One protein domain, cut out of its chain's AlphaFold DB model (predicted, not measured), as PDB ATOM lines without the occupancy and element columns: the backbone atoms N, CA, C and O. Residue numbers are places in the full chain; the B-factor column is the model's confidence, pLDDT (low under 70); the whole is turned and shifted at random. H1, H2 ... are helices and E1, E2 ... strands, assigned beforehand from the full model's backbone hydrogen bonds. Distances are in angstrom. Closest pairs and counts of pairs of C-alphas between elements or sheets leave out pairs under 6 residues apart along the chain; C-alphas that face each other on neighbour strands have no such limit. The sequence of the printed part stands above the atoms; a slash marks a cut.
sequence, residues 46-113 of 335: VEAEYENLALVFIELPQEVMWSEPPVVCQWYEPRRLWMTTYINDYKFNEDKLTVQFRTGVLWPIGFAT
ATOM      1  N   VAL A  46     135.493 165.473  66.787       79.88
ATOM      2  CA  VAL A  46     135.359 164.234  66.008       79.88
ATOM      3  C   VAL A  46     134.401 163.252  66.686       79.88
ATOM      4  O   VAL A  46     133.563 162.658  66.012       79.88
ATOM      5  N   GLU A  47     134.473 163.112  68.009       81.38
ATOM      6  CA  GLU A  47     133.551 162.274  68.781       81.38
ATOM      7  C   GLU A  47     132.099 162.753  68.661       81.38
ATOM      8  O   GLU A  47     131.219 161.946  68.364       81.38
ATOM      9  N   ALA A  48     131.851 164.061  68.786       80.75
ATOM     10  CA  ALA A  48     130.517 164.635  68.604       80.75
ATOM     11  C   ALA A  48     129.983 164.438  67.172       80.75
ATOM     12  O   ALA A  48     128.800 164.167  66.963       80.75
ATOM     13  N   GLU A  49     130.841 164.544  66.155       81.94
ATOM     14  CA  GLU A  49     130.454 164.248  64.773       81.94
ATOM     15  C   GLU A  49     130.128 162.761  64.574       81.94
ATOM     16  O   GLU A  49     129.174 162.430  63.868       81.94
ATOM     17  N   TYR A  50     130.855 161.864  65.241       82.62
ATOM     18  CA  TYR A  50     130.570 160.434  65.224       82.62
ATOM     19  C   TYR A  50     129.271 160.044  65.928       82.62
ATOM     20  O   TYR A  50     128.633 159.094  65.478       82.62
ATOM     21  N   GLU A  51     128.853 160.750  66.979       82.69
ATOM     22  CA  GLU A  51     127.551 160.519  67.630       82.69
ATOM     23  C   GLU A  51     126.365 160.777  66.690       82.69
ATOM     24  O   GLU A  51     125.304 160.178  66.853       82.69
ATOM     25  N   ASN A  52     126.552 161.610  65.663       84.50
ATOM     26  CA  ASN A  52     125.533 161.852  64.642       84.50
ATOM     27  C   ASN A  52     125.462 160.740  63.580       84.50
ATOM     28  O   ASN A  52     124.501 160.684  62.803       84.50
ATOM     29  N   LEU A  53     126.474 159.869  63.508       89.25
ATOM     30  CA  LEU A  53     126.524 158.760  62.560       89.25
ATOM     31  C   LEU A  53     125.806 157.529  63.109       89.25
ATOM     32  O   LEU A  53     125.866 157.216  64.296       89.25
ATOM     33  N   ALA A  54     125.176 156.773  62.215       89.69
ATOM     34  CA  ALA A  54     124.568 155.506  62.566       89.69
ATOM     35  C   ALA A  54     125.676 154.502  62.882       89.69
ATOM     36  O   ALA A  54     126.539 154.230  62.040       89.69
ATOM     37  N   LEU A  55     125.643 153.947  64.092       92.44
ATOM     38  CA  LEU A  55     126.498 152.833  64.461       92.44
ATOM     39  C   LEU A  55     125.900 151.535  63.918       92.44
ATOM     40  O   LEU A  55     124.786 151.155  64.276       92.44
ATOM     41  N   VAL A  56     126.659 150.853  63.068       93.69
ATOM     42  CA  VAL A  56     126.303 149.565  62.482       93.69
ATOM     43  C   VAL A  56     127.156 148.486  63.133       93.69
ATOM     44  O   VAL A  56     128.374 148.628  63.247       93.69
ATOM     45  N   PHE A  57     126.502 147.409  63.558       95.06
ATOM     46  CA  PHE A  57     127.131 146.224  64.127       95.06
ATOM     47  C   PHE A  57     126.598 144.993  63.397       95.06
ATOM     48  O   PHE A  57     125.383 144.803  63.325       95.06
ATOM     49  N   ILE A  58     127.495 144.198  62.819       95.19
ATOM     50  CA  ILE A  58     127.160 143.020  62.017       95.19
ATOM     51  C   ILE A  58     127.964 141.826  62.525       95.19
ATOM     52  O   ILE A  58     129.187 141.900  62.654       95.19
ATOM     53  N   GLU A  59     127.266 140.723  62.778       95.50
ATOM     54  CA  GLU A  59     127.866 139.408  62.998       95.50
ATOM     55  C   GLU A  59     128.131 138.757  61.639       95.50
ATOM     56  O   GLU A  59     127.242 138.690  60.785       95.50
ATOM     57  N   LEU A  60     129.369 138.328  61.409       94.62
ATOM     58  CA  LEU A  60     129.770 137.690  60.164       94.62
ATOM     59  C   LEU A  60     129.396 136.196  60.175       94.62
ATOM     60  O   LEU A  60     129.444 135.551  61.224       94.62
ATOM     61  N   PRO A  61     129.055 135.621  59.008       93.62
ATOM     62  CA  PRO A  61     128.728 134.204  58.883       93.62
ATOM     63  C   PRO A  61     129.919 133.302  59.226       93.62
ATOM     64  O   PRO A  61     131.064 133.605  58.876       93.62
ATOM     65  N   GLN A  62     129.627 132.156  59.851       93.25
ATOM     66  CA  GLN A  62     130.618 131.122  60.182       93.25
ATOM     67  C   GLN A  62     130.908 130.186  59.000       93.25
ATOM     68  O   GLN A  62     131.883 129.438  59.024       93.25
ATOM     69  N   GLU A  63     130.076 130.238  57.961       93.06
ATOM     70  CA  GLU A  63     130.206 129.481  56.715       93.06
ATOM     71  C   GLU A  63     131.279 130.059  55.778       93.06
ATOM     72  O   GLU A  63     131.566 129.475  54.738       93.06
ATOM     73  N   VAL A  64     131.888 131.190  56.145       92.81
ATOM     74  CA  VAL A  64     132.935 131.881  55.386       92.81
ATOM     75  C   VAL A  64     134.212 131.916  56.218       92.81
ATOM     76  O   VAL A  64     134.163 132.180  57.418       92.81
ATOM     77  N   MET A  65     135.366 131.652  55.607       91.69
ATOM     78  CA  MET A  65     136.670 131.843  56.241       91.69
ATOM     79  C   MET A  65     137.160 133.272  56.034       91.69
ATOM     80  O   MET A  65     137.549 133.673  54.937       91.69
ATOM     81  N   TRP A  66     137.174 134.039  57.117       91.12
ATOM     82  CA  TRP A  66     137.705 135.397  57.147       91.12
ATOM     83  C   TRP A  66     139.192 135.320  57.487       91.12
ATOM     84  O   TRP A  66     139.542 135.180  58.651       91.12
ATOM     85  N   SER A  67     140.054 135.293  56.468       85.06
ATOM     86  CA  SER A  67     141.519 135.230  56.661       85.06
ATOM     87  C   SER A  67     142.155 136.613  56.825       85.06
ATOM     88  O   SER A  67     143.252 136.738  57.355       85.06
ATOM     89  N   GLU A  68     141.457 137.649  56.363       86.75
ATOM     90  CA  GLU A  68     141.848 139.050  56.469       86.75
ATOM     91  C   GLU A  68     140.636 139.875  56.923       86.75
ATOM     92  O   GLU A  68     139.492 139.468  56.668       86.75
ATOM     93  N   PRO A  69     140.854 141.043  57.555       90.62
ATOM     94  CA  PRO A  69     139.772 141.961  57.883       90.62
ATOM     95  C   PRO A  69     138.973 142.329  56.624       90.62
ATOM     96  O   PRO A  69     139.544 142.855  55.663       90.62
ATOM     97  N   PRO A  70     137.653 142.075  56.586       93.56
ATOM     98  CA  PRO A  70     136.876 142.319  55.383       93.56
ATOM     99  C   PRO A  70     136.683 143.807  55.129       93.56
ATOM    100  O   PRO A  70     136.425 144.590  56.049       93.56
ATOM    101  N   VAL A  71     136.717 144.191  53.856       94.44
ATOM    102  CA  VAL A  71     136.465 145.569  53.442       94.44
ATOM    103  C   VAL A  71     134.961 145.809  53.415       94.44
ATOM    104  O   VAL A  71     134.230 145.172  52.655       94.44
ATOM    105  N   VAL A  72     134.495 146.746  54.240       95.12
ATOM    106  CA  VAL A  72     133.093 147.174  54.231       95.12
ATOM    107  C   VAL A  72     132.861 148.094  53.042       95.12
ATOM    108  O   VAL A  72     133.514 149.128  52.890       95.12
ATOM    109  N   CYS A  73     131.890 147.726  52.220       94.94
ATOM    110  CA  CYS A  73     131.509 148.445  51.020       94.94
ATOM    111  C   CYS A  73     130.027 148.812  51.078       94.94
ATOM    112  O   CYS A  73     129.209 148.101  51.658       94.94
ATOM    113  N   GLN A  74     129.664 149.905  50.417       93.44
ATOM    114  CA  GLN A  74     128.281 150.321  50.232       93.44
ATOM    115  C   GLN A  74     127.956 150.486  48.752       93.44
ATOM    116  O   GLN A  74     128.742 151.056  47.991       93.44
ATOM    117  N   TRP A  75     126.792 149.991  48.342       94.38
ATOM    118  CA  TRP A  75     126.336 150.070  46.961       94.38
ATOM    119  C   TRP A  75     125.778 151.455  46.639       94.38
ATOM    120  O   TRP A  75     124.773 151.892  47.204       94.38
ATOM    121  N   TYR A  76     126.403 152.138  45.684       92.06
ATOM    122  CA  TYR A  76     125.967 153.445  45.219       92.06
ATOM    123  C   TYR A  76     125.177 153.334  43.916       92.06
ATOM    124  O   TYR A  76     125.736 153.353  42.817       92.06
ATOM    125  N   GLU A  77     123.853 153.271  44.056       91.88
ATOM    126  CA  GLU A  77     122.914 153.053  42.949       91.88
ATOM    127  C   GLU A  77     123.103 154.011  41.753       91.88
ATOM    128  O   GLU A  77     123.198 153.522  40.627       91.88
ATOM    129  N   PRO A  78     123.253 155.345  41.922       92.31
ATOM    130  CA  PRO A  78     123.344 156.269  40.785       92.31
ATOM    131  C   PRO A  78     124.519 156.014  39.833       92.31
ATOM    132  O   PRO A  78     124.436 156.383  38.663       92.31
ATOM    133  N   ARG A  79     125.615 155.409  40.312       93.69
ATOM    134  CA  ARG A  79     126.771 155.034  39.473       93.69
ATOM    135  C   ARG A  79     126.987 153.525  39.370       93.69
ATOM    136  O   ARG A  79     127.922 153.117  38.692       93.69
ATOM    137  N   ARG A  80     126.136 152.718  40.012       94.38
ATOM    138  CA  ARG A  80     126.198 151.248  40.025       94.38
ATOM    139  C   ARG A  80     127.577 150.702  40.400       94.38
ATOM    140  O   ARG A  80     128.152 149.888  39.681       94.38
ATOM    141  N   LEU A  81     128.124 151.185  41.510       95.06
ATOM    142  CA  LEU A  81     129.441 150.778  41.991       95.06
ATOM    143  C   LEU A  81     129.455 150.622  43.511       95.06
ATOM    144  O   LEU A  81     128.694 151.278  44.224       95.06
ATOM    145  N   TRP A  82     130.353 149.770  43.994       95.06
ATOM    146  CA  TRP A  82     130.673 149.644  45.411       95.06
ATOM    147  C   TRP A  82     131.654 150.744  45.826       95.06
ATOM    148  O   TRP A  82     132.648 150.977  45.140       95.06
ATOM    149  N   MET A  83     131.378 151.424  46.939       91.62
ATOM    150  CA  MET A  83     132.262 152.438  47.522       91.62
ATOM    151  C   MET A  83     132.633 152.076  48.952       91.62
ATOM    152  O   MET A  83     131.812 151.561  49.702       91.62
ATOM    153  N   THR A  84     133.848 152.434  49.350       90.56
ATOM    154  CA  THR A  84     134.331 152.370  50.740       90.56
ATOM    155  C   THR A  84     134.191 153.714  51.468       90.56
ATOM    156  O   THR A  84     134.549 153.854  52.634       90.56
ATOM    157  N   THR A  85     133.663 154.735  50.787       86.38
ATOM    158  CA  THR A  85     133.401 156.058  51.365       86.38
ATOM    159  C   THR A  85     132.272 156.006  52.387       86.38
ATOM    160  O   THR A  85     131.356 155.201  52.247       86.38
ATOM    161  N   TYR A  86     132.282 156.941  53.340       85.56
ATOM    162  CA  TYR A  86     131.291 157.047  54.422       85.56
ATOM    163  C   TYR A  86     131.320 155.903  55.445       85.56
ATOM    164  O   TYR A  86     130.462 155.870  56.322       85.56
ATOM    165  N   ILE A  87     132.324 155.027  55.384       89.44
ATOM    166  CA  ILE A  87     132.662 154.088  56.453       89.44
ATOM    167  C   ILE A  87     133.681 154.760  57.371       89.44
ATOM    168  O   ILE A  87     134.751 155.162  56.921       89.44
ATOM    169  N   ASN A  88     133.344 154.900  58.649       89.62
ATOM    170  CA  ASN A  88     134.191 155.543  59.653       89.62
ATOM    171  C   ASN A  88     134.258 154.683  60.917       89.62
ATOM    172  O   ASN A  88     133.376 153.856  61.134       89.62
ATOM    173  N   ASP A  89     135.282 154.885  61.751       89.88
ATOM    174  CA  ASP A  89     135.495 154.125  63.000       89.88
ATOM    175  C   ASP A  89     135.320 152.598  62.817       89.88
ATOM    176  O   ASP A  89     134.629 151.936  63.590       89.88
ATOM    177  N   TYR A  90     135.885 152.050  61.733       92.88
ATOM    178  CA  TYR A  90     135.807 150.622  61.428       92.88
ATOM    179  C   TYR A  90     136.610 149.804  62.441       92.88
ATOM    180  O   TYR A  90     137.781 150.085  62.702       92.88
ATOM    181  N   LYS A  91     135.975 148.765  62.977       93.69
ATOM    182  CA  LYS A  91     136.542 147.808  63.923       93.69
ATOM    183  C   LYS A  91     136.122 146.407  63.508       93.69
ATOM    184  O   LYS A  91     134.934 146.136  63.336       93.69
ATOM    185  N   PHE A  92     137.097 145.519  63.389       94.31
ATOM    186  CA  PHE A  92     136.885 144.094  63.177       94.31
ATOM    187  C   PHE A  92     137.345 143.340  64.418       94.31
ATOM    188  O   PHE A  92     138.469 143.526  64.883       94.31
ATOM    189  N   ASN A  93     136.454 142.528  64.976       92.56
ATOM    190  CA  ASN A  93     136.762 141.607  66.053       92.56
ATOM    191  C   ASN A  93     136.813 140.195  65.471       92.56
ATOM    192  O   ASN A  93     135.772 139.623  65.147       92.56
ATOM    193  N   GLU A  94     138.023 139.662  65.335       88.94
ATOM    194  CA  GLU A  94     138.267 138.341  64.759       88.94
ATOM    195  C   GLU A  94     137.696 137.221  65.642       88.94
ATOM    196  O   GLU A  94     136.955 136.378  65.147       88.94
ATOM    197  N   ASP A  95     137.919 137.280  66.961       88.00
ATOM    198  CA  ASP A  95     137.468 136.251  67.913       88.00
ATOM    199  C   ASP A  95     135.944 136.074  67.931       88.00
ATOM    200  O   ASP A  95     135.426 134.968  68.088       88.00
ATOM    201  N   LYS A  96     135.209 137.184  67.814       90.69
ATOM    202  CA  LYS A  96     133.741 137.193  67.809       90.69
ATOM    203  C   LYS A  96     133.155 137.156  66.401       90.69
ATOM    204  O   LYS A  96     131.937 137.056  66.283       90.69
ATOM    205  N   LEU A  97     133.990 137.267  65.367       93.06
ATOM    206  CA  LEU A  97     133.584 137.459  63.975       93.06
ATOM    207  C   LEU A  97     132.565 138.594  63.826       93.06
ATOM    208  O   LEU A  97     131.503 138.426  63.229       93.06
ATOM    209  N   THR A  98     132.870 139.766  64.385       94.94
ATOM    210  CA  THR A  98     131.980 140.931  64.293       94.94
ATOM    211  C   THR A  98     132.658 142.126  63.660       94.94
ATOM    212  O   THR A  98     133.841 142.398  63.867       94.94
ATOM    213  N   VAL A  99     131.881 142.865  62.875       95.88
ATOM    214  CA  VAL A  99     132.298 144.120  62.264       95.88
ATOM    215  C   VAL A  99     131.433 145.242  62.808       95.88
ATOM    216  O   VAL A  99     130.203 145.174  62.795       95.88
ATOM    217  N   GLN A 100     132.095 146.298  63.261       95.44
ATOM    218  CA  GLN A 100     131.480 147.517  63.749       95.44
ATOM    219  C   GLN A 100     132.011 148.697  62.944       95.44
ATOM    220  O   GLN A 100     133.211 148.815  62.721       95.44
ATOM    221  N   PHE A 101     131.128 149.583  62.503       94.56
ATOM    222  CA  PHE A 101     131.522 150.833  61.857       94.56
ATOM    223  C   PHE A 101     130.422 151.879  61.999       94.56
ATOM    224  O   PHE A 101     129.273 151.575  62.317       94.56
ATOM    225  N   ARG A 102     130.774 153.132  61.739       92.69
ATOM    226  CA  ARG A 102     129.866 154.274  61.727       92.69
ATOM    227  C   ARG A 102     129.667 154.778  60.307       92.69
ATOM    228  O   ARG A 102     130.632 154.968  59.567       92.69
ATOM    229  N   THR A 103     128.418 155.031  59.934       92.00
ATOM    230  CA  THR A 103     128.072 155.528  58.600       92.00
ATOM    231  C   THR A 103     127.054 156.659  58.648       92.00
ATOM    232  O   THR A 103     126.111 156.645  59.434       92.00
ATOM    233  N   GLY A 104     127.242 157.644  57.770       88.31
ATOM    234  CA  GLY A 104     126.277 158.723  57.550       88.31
ATOM    235  C   GLY A 104     125.221 158.381  56.500       88.31
ATOM    236  O   GLY A 104     124.293 159.150  56.288       88.31
ATOM    237  N   VAL A 105     125.349 157.243  55.821       87.31
ATOM    238  CA  VAL A 105     124.418 156.767  54.790       87.31
ATOM    239  C   VAL A 105     124.084 155.295  55.021       87.31
ATOM    240  O   VAL A 105     124.944 154.505  55.401       87.31
ATOM    241  N   LEU A 106     122.825 154.918  54.800       85.81
ATOM    242  CA  LEU A 106     122.343 153.539  54.944       85.81
ATOM    243  C   LEU A 106     122.005 152.951  53.570       85.81
ATOM    244  O   LEU A 106     120.854 152.655  53.256       85.81
ATOM    245  N   TRP A 107     123.020 152.854  52.718       90.19
ATOM    246  CA  TRP A 107     122.937 152.130  51.447       90.19
ATOM    247  C   TRP A 107     123.137 150.624  51.654       90.19
ATOM    248  O   TRP A 107     123.588 150.234  52.731       90.19
ATOM    249  N   PRO A 108     122.818 149.765  50.663       93.00
ATOM    250  CA  PRO A 108     123.088 148.335  50.773       93.00
ATOM    251  C   PRO A 108     124.559 148.086  51.107       93.00
ATOM    252  O   PRO A 108     125.446 148.618  50.440       93.00
ATOM    253  N   ILE A 109     124.798 147.301  52.153       94.00
ATOM    254  CA  ILE A 109     126.129 147.035  52.702       94.00
ATOM    255  C   ILE A 109     126.598 145.678  52.180       94.00
ATOM    256  O   ILE A 109     125.829 144.720  52.152       94.00
ATOM    257  N   GLY A 110     127.856 145.609  51.767       94.00
ATOM    258  CA  GLY A 110     128.527 144.386  51.353       94.00
ATOM    259  C   GLY A 110     129.900 144.279  52.005       94.00
ATOM    260  O   GLY A 110     130.470 145.277  52.446       94.00
ATOM    261  N   PHE A 111     130.430 143.062  52.039       94.12
ATOM    262  CA  PHE A 111     131.781 142.774  52.506       94.12
ATOM    263  C   PHE A 111     132.588 142.226  51.336       94.12
ATOM    264  O   PHE A 111     132.163 141.272  50.685       94.12
ATOM    265  N   ALA A 112     133.728 142.845  51.058       92.25
ATOM    266  CA  ALA A 112     134.668 142.381  50.053       92.25
ATOM    267  C   ALA A 112     135.876 141.731  50.732       92.25
ATOM    268  O   ALA A 112     136.394 142.241  51.726       92.25
ATOM    269  N   THR A 113     136.321 140.606  50.176       88.94
ATOM    270  CA  THR A 113     137.497 139.860  50.627       88.94
ATOM    271  C   THR A 113     138.454 139.642  49.464       88.94
ATOM    272  O   THR A 113     138.057 139.655  48.293       88.94
TER     273      THR A 113
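What this domain is: This is residues 46 to 113 of the 335 residues of the protein "Axonemal 84 kDa protein" of Papilio xuthus (UniProt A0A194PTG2). Two small sheets of three strands are partly face to face, and the hairpin of E2 and E3 angles away from the first sheet. H1 sits at one end of the first sheet, and the long link from E1 to E2 loops round the opposite end. The printed part has 68 residues in the order H1, E1, E2, E3, E4, E5, E6; both sheets, E1-E5-E4 and E3-E2-E6, are antiparallel, and the class is mostly strand. The whole is compact, with a radius of gyration of the C-alphas of 12.6 A, and flat, spanning 32 by 31 by 14 A.

How they stand to each other: In H1, residues 46 to 51, every O i to N i+4 pair is within hydrogen-bond range. E1, residues 54 to 59, is antiparallel to E5, residues 98 to 103, at 162 degrees, with N 56 and O 101 2.8 A apart. E5 forms a hairpin with E4, residues 87 to 93, at 170 degrees, with N 91 and O 100 2.8 A apart. H1 only grazes this sheet, with its residues 50 to 51. E2, residues 71 to 76, has staggered pairing: its residues 71 to 74 pair with E6, residues 109 to 112, where N 73 and O 110 are 2.8 A apart, and 74 to 76 with E3, residues 81 to 83, where N 74 and O 83 are 2.8 A apart. E2 and E5 are near each other, with 5 pairs of C-alphas within 10 A. E1 and E6 are apart.

Where its parts are: H1 begins at C-alpha 46 (135.359, 164.234, 66.008) and is 8.8 A long. E1 measures 16.4 A, E2 15.5 A, E3 6.4 A, E4 16.3 A and E5 16.1 A. E6, 10.1 A, ends at C-alpha 112 (134.668, 142.381, 50.053).

The domain as a whole: The C-alphas farthest apart, of Ala 48 and Glu 63, are 37.1 A apart. The printed part has no cut, and the link from E1 to E2, 11 residues, is long. No printed residue is under 70 in pLDDT.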